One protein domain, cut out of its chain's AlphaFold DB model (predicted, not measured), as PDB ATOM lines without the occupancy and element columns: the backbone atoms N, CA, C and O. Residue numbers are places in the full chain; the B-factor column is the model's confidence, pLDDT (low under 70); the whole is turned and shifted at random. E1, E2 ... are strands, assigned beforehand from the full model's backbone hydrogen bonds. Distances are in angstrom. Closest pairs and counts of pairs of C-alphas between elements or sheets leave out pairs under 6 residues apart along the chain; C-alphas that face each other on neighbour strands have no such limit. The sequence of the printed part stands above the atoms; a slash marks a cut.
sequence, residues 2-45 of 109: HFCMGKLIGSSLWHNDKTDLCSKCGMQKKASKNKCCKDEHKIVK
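What this domain is: This is residues 2 to 45 of the 109 residues of an uncharacterized protein of Chitinophagaceae bacterium BSSC1 (UniProt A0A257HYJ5). Little regular structure: a small sheet of three very short strands, from which a long loop, residues 11 to 36, swings out and returns, while residues 40 to 45 run on from E3 as a tail. The printed part has 44 residues, with E1, E2 and E3 along the chain and no named helix; the sheet order is E2, E1, E3, antiparallel. The class is all strand, with only 10 residues in named elements. The whole is compact, radius of gyration of the C-alphas 10.5 A, spanning 32 by 22 by 15 A.

How they stand to each other: Inner strand E1, residues 2 to 4, and edge strand E2, residues 7 to 10, form a hairpin at 139 degrees; N 2 and O 10 are 2.8 A apart. E1 and edge strand E3, residues 37 to 39, are antiparallel at 162 degrees, with N 3 and O 38 at 2.8 A. E2 and E3 are apart.

Where its parts are: E1 begins at C-alpha 2 (24.169, 17.458, 225.891) and spans 6.8 A, E2 9.4 A. E3 spans 6.9 A, ending at C-alpha 39 (25.377, 20.516, 222.736).

The domain as a whole: The farthest C-alphas, of Gly 26 and Lys 45, are 32.5 A apart. The printed part has no cut. The link E2 to E3 is long, 26 residues. pLDDT is under 70 at residues 14 to 19 and 29 to 35.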
ATOM      1  N   HIS A   2      25.477  17.281 226.506       81.69
ATOM      2  CA  HIS A   2      24.169  17.458 225.891       81.69
ATOM      3  C   HIS A   2      23.141  17.954 226.910       81.69
ATOM      4  O   HIS A   2      22.906  17.323 227.947       81.69
ATOM      5  N   PHE A   3      22.507  19.081 226.601       80.50
ATOM      6  CA  PHE A   3      21.467  19.717 227.397       80.50
ATOM      7  C   PHE A   3      20.129  19.657 226.661       80.50
ATOM      8  O   PHE A   3      20.033  20.022 225.492       80.50
ATOM      9  N   CYS A   4      19.074  19.255 227.367       82.88
ATOM     10  CA  CYS A   4      17.705  19.253 226.862       82.88
ATOM     11  C   CYS A   4      16.796  20.038 227.811       82.88
ATOM     12  O   CYS A   4      16.650  19.682 228.988       82.88
ATOM     13  N   MET A   5      16.161  21.086 227.284       83.44
ATOM     14  CA  MET A   5      15.320  22.036 228.021       83.44
ATOM     15  C   MET A   5      16.052  22.644 229.227       83.44
ATOM     16  O   MET A   5      15.536  22.667 230.341       83.44
ATOM     17  N   GLY A   6      17.308  23.058 229.028       78.38
ATOM     18  CA  GLY A   6      18.136  23.672 230.073       78.38
ATOM     19  C   GLY A   6      18.673  22.709 231.140       78.38
ATOM     20  O   GLY A   6      19.399  23.141 232.027       78.38
ATOM     21  N   LYS A   7      18.364  21.408 231.060       81.62
ATOM     22  CA  LYS A   7      18.898  20.380 231.968       81.62
ATOM     23  C   LYS A   7      19.952  19.537 231.256       81.62
ATOM     24  O   LYS A   7      19.729  19.135 230.117       81.62
ATOM     25  N   LEU A   8      21.068  19.245 231.925       84.38
ATOM     26  CA  LEU A   8      22.075  18.302 231.430       84.38
ATOM     27  C   LEU A   8      21.460  16.899 231.387       84.38
ATOM     28  O   LEU A   8      20.885  16.458 232.380       84.38
ATOM     29  N   ILE A   9      21.558  16.216 230.248       83.75
ATOM     30  CA  ILE A   9      21.035  14.849 230.102       83.75
ATOM     31  C   ILE A   9      22.105  13.820 229.757       83.75
ATOM     32  O   ILE A   9      21.852  12.625 229.853       83.75
ATOM     33  N   GLY A  10      23.299  14.269 229.378       79.88
ATOM     34  CA  GLY A  10      24.427  13.380 229.160       79.88
ATOM     35  C   GLY A  10      25.715  14.142 228.901       79.88
ATOM     36  O   GLY A  10      25.718  15.244 228.350       79.88
ATOM     37  N   SER A  11      26.834  13.550 229.285       79.56
ATOM     38  CA  SER A  11      28.167  13.992 228.897       79.56
ATOM     39  C   SER A  11      28.904  12.804 228.293       79.56
ATOM     40  O   SER A  11      28.902  11.708 228.841       79.56
ATOM     41  N   SER A  12      29.513  13.017 227.134       73.12
ATOM     42  CA  SER A  12      30.365  12.038 226.473       73.12
ATOM     43  C   SER A  12      31.716  12.685 226.198       73.12
ATOM     44  O   SER A  12      31.796  13.867 225.853       73.12
ATOM     45  N   LEU A  13      32.780  11.911 226.411       71.62
ATOM     46  CA  LEU A  13      34.153  12.321 226.103       71.62
ATOM     47  C   LEU A  13      34.466  12.116 224.610       71.62
ATOM     48  O   LEU A  13      35.300  12.811 224.042       71.62
ATOM     49  N   TRP A  14      33.723  11.209 223.967       65.50
ATOM     50  CA  TRP A  14      33.842  10.826 222.563       65.50
ATOM     51  C   TRP A  14      32.483  10.964 221.864       65.50
ATOM     52  O   TRP A  14      31.452  10.602 222.431       65.50
ATOM     53  N   HIS A  15      32.471  11.483 220.635       60.84
ATOM     54  CA  HIS A  15      31.256  11.619 219.822       60.84
ATOM     55  C   HIS A  15      30.879  10.283 219.166       60.84
ATOM     56  O   HIS A  15      31.070  10.101 217.971       60.84
ATOM     57  N   ASN A  16      30.326   9.351 219.947       55.91
ATOM     58  CA  ASN A  16      29.781   8.079 219.446       55.91
ATOM     59  C   ASN A  16      28.254   8.026 219.574       55.91
ATOM     60  O   ASN A  16      27.672   7.004 219.944       55.91
ATOM     61  N   ASP A  17      27.590   9.139 219.280       60.09
ATOM     62  CA  ASP A  17      26.136   9.181 219.277       60.09
ATOM     63  C   ASP A  17      25.620   8.439 218.039       60.09
ATOM     64  O   ASP A  17      25.514   8.998 216.953       60.09
ATOM     65  N   LYS A  18      25.287   7.153 218.215       56.88
ATOM     66  CA  LYS A  18      24.702   6.281 217.175       56.88
ATOM     67  C   LYS A  18      23.358   6.795 216.637       56.88
ATOM     68  O   LYS A  18      22.863   6.286 215.639       56.88
ATOM     69  N   THR A  19      22.754   7.772 217.312       65.06
ATOM     70  CA  THR A  19      21.457   8.349 216.968       65.06
ATOM     71  C   THR A  19      21.515   9.875 217.044       65.06
ATOM     72  O   THR A  19      21.806  10.443 218.105       65.06
ATOM     73  N   ASP A  20      21.143  10.545 215.949       71.38
ATOM     74  CA  ASP A  20      20.975  12.006 215.884       71.38
ATOM     75  C   ASP A  20      19.783  12.511 216.733       71.38
ATOM     76  O   ASP A  20      19.541  13.713 216.799       71.38
ATOM     77  N   LEU A  21      19.034  11.619 217.393       75.56
ATOM     78  CA  LEU A  21      17.871  11.928 218.230       75.56
ATOM     79  C   LEU A  21      18.259  12.066 219.711       75.56
ATOM     80  O   LEU A  21      19.060  11.297 220.242       75.56
ATOM     81  N   CYS A  22      17.664  13.042 220.392       77.75
ATOM     82  CA  CYS A  22      17.789  13.269 221.827       77.75
ATOM     83  C   CYS A  22      17.016  12.202 222.613       77.75
ATOM     84  O   CYS A  22      15.803  12.081 222.466       77.75
ATOM     85  N   SER A  23      17.685  11.494 223.525       76.12
ATOM     86  CA  SER A  23      17.073  10.422 224.325       76.12
ATOM     87  C   SER A  23      15.948  10.888 225.255       76.12
ATOM     88  O   SER A  23      15.177  10.065 225.732       76.12
ATOM     89  N   LYS A  24      15.852  12.195 225.542       77.25
ATOM     90  CA  LYS A  24      14.843  12.753 226.456       77.25
ATOM     91  C   LYS A  24      13.615  13.321 225.748       77.25
ATOM     92  O   LYS A  24      12.511  13.154 226.249       77.25
ATOM     93  N   CYS A  25      13.791  14.036 224.637       79.00
ATOM     94  CA  CYS A  25      12.680  14.684 223.928       79.00
ATOM     95  C   CYS A  25      12.414  14.102 222.535       79.00
ATOM     96  O   CYS A  25      11.487  14.547 221.867       79.00
ATOM     97  N   GLY A  26      13.234  13.156 222.070       75.62
ATOM     98  CA  GLY A  26      13.098  12.530 220.756       75.62
ATOM     99  C   GLY A  26      13.373  13.457 219.569       75.62
ATOM    100  O   GLY A  26      13.191  13.038 218.434       75.62
ATOM    101  N   MET A  27      13.797  14.708 219.787       78.00
ATOM    102  CA  MET A  27      14.104  15.655 218.708       78.00
ATOM    103  C   MET A  27      15.527  15.479 218.185       78.00
ATOM    104  O   MET A  27      16.410  15.028 218.914       78.00
ATOM    105  N   GLN A  28      15.771  15.891 216.941       75.81
ATOM    106  CA  GLN A  28      17.127  15.927 216.399       75.81
ATOM    107  C   GLN A  28      18.015  16.865 217.229       75.81
ATOM    108  O   GLN A  28      17.660  18.015 217.498       75.81
ATOM    109  N   LYS A  29      19.185  16.359 217.630       69.31
ATOM    110  CA  LYS A  29      20.199  17.087 218.408       69.31
ATOM    111  C   LYS A  29      20.739  18.292 217.632       69.31
ATOM    112  O   LYS A  29      21.042  19.328 218.216       69.31
ATOM    113  N   LYS A  30      20.782  18.177 216.300       62.69
ATOM    114  CA  LYS A  30      21.198  19.227 215.367       62.69
ATOM    115  C   LYS A  30      20.006  20.130 215.034       62.69
ATOM    116  O   LYS A  30      19.225  19.840 214.140       62.69
ATOM    117  N   ALA A  31      19.903  21.234 215.770       59.56
ATOM    118  CA  ALA A  31      19.076  22.396 215.445       59.56
ATOM    119  C   ALA A  31      17.559  22.141 215.326       59.56
ATOM    120  O   ALA A  31      16.960  22.241 214.257       59.56
ATOM    121  N   SER A  32      16.894  21.962 216.470       53.12
ATOM    122  CA  SER A  32      15.478  22.330 216.548       53.12
ATOM    123  C   SER A  32      15.365  23.862 216.552       53.12
ATOM    124  O   SER A  32      16.054  24.535 217.322       53.12
ATOM    125  N   LYS A  33      14.503  24.427 215.691       56.66
ATOM    126  CA  LYS A  33      14.221  25.881 215.597       56.66
ATOM    127  C   LYS A  33      13.823  26.496 216.948       56.66
ATOM    128  O   LYS A  33      14.023  27.684 217.181       56.66
ATOM    129  N   ASN A  34      13.326  25.660 217.854       59.34
ATOM    130  CA  ASN A  34      13.088  25.976 219.252       59.34
ATOM    131  C   ASN A  34      14.263  25.385 220.034       59.34
ATOM    132  O   ASN A  34      14.461  24.180 219.932       59.34
ATOM    133  N   LYS A  35      15.027  26.195 220.781       65.19
ATOM    134  CA  LYS A  35      16.284  25.891 221.523       65.19
ATOM    135  C   LYS A  35      16.209  24.743 222.568       65.19
ATOM    136  O   LYS A  35      16.720  24.862 223.676       65.19
ATOM    137  N   CYS A  36      15.538  23.641 222.256       74.06
ATOM    138  CA  CYS A  36      15.241  22.515 223.125       74.06
ATOM    139  C   CYS A  36      16.503  21.702 223.421       74.06
ATOM    140  O   CYS A  36      16.773  21.423 224.584       74.06
ATOM    141  N   CYS A  37      17.296  21.384 222.397       78.75
ATOM    142  CA  CYS A  37      18.526  20.600 222.507       78.75
ATOM    143  C   CYS A  37      19.749  21.481 222.240       78.75
ATOM    144  O   CYS A  37      19.802  22.155 221.211       78.75
ATOM    145  N   LYS A  38      20.720  21.480 223.160       77.88
ATOM    146  CA  LYS A  38      21.983  22.217 223.043       77.88
ATOM    147  C   LYS A  38      23.153  21.309 223.403       77.88
ATOM    148  O   LYS A  38      23.205  20.789 224.514       77.88
ATOM    149  N   ASP A  39      24.105  21.187 222.489       75.69
ATOM    150  CA  ASP A  39      25.377  20.516 222.736       75.69
ATOM    151  C   ASP A  39      26.481  21.538 223.006       75.69
ATOM    152  O   ASP A  39      26.705  22.465 222.231       75.69
ATOM    153  N   GLU A  40      27.162  21.383 224.139       77.88
ATOM    154  CA  GLU A  40      28.319  22.186 224.531       77.88
ATOM    155  C   GLU A  40      29.573  21.312 224.577       77.88
ATOM    156  O   GLU A  40      29.622  20.294 225.278       77.88
ATOM    157  N   HIS A  41      30.615  21.727 223.858       77.94
ATOM    158  CA  HIS A  41      31.933  21.108 223.920       77.94
ATOM    159  C   HIS A  41      32.804  21.902 224.890       77.94
ATOM    160  O   HIS A  41      33.123  23.061 224.635       77.94
ATOM    161  N   LYS A  42      33.192  21.279 226.004       74.62
ATOM    162  CA  LYS A  42      34.201  21.827 226.913       74.62
ATOM    163  C   LYS A  42      35.473  21.007 226.767       74.62
ATOM    164  O   LYS A  42      35.446  19.797 226.975       74.62
ATOM    165  N   ILE A  43      36.561  21.670 226.393       75.19
ATOM    166  CA  ILE A  43      37.895  21.071 226.341       75.19
ATOM    167  C   ILE A  43      38.516  21.269 227.720       75.19
ATOM    168  O   ILE A  43      38.733  22.403 228.142       75.19
ATOM    169  N   VAL A  44      38.777  20.172 228.429       72.19
ATOM    170  CA  VAL A  44      39.532  20.208 229.684       72.19
ATOM    171  C   VAL A  44      41.011  20.126 229.318       72.19
ATOM    172  O   VAL A  44      41.472  19.093 228.839       72.19
ATOM    173  N   LYS A  45      41.745  21.229 229.490       72.75
ATOM    174  CA  LYS A  45      43.208  21.226 229.392       72.75
ATOM    175  C   LYS A  45      43.763  20.685 230.708       72.75
ATOM    176  O   LYS A  45      43.490  21.257 231.756       72.75
TER     177      LYS A  45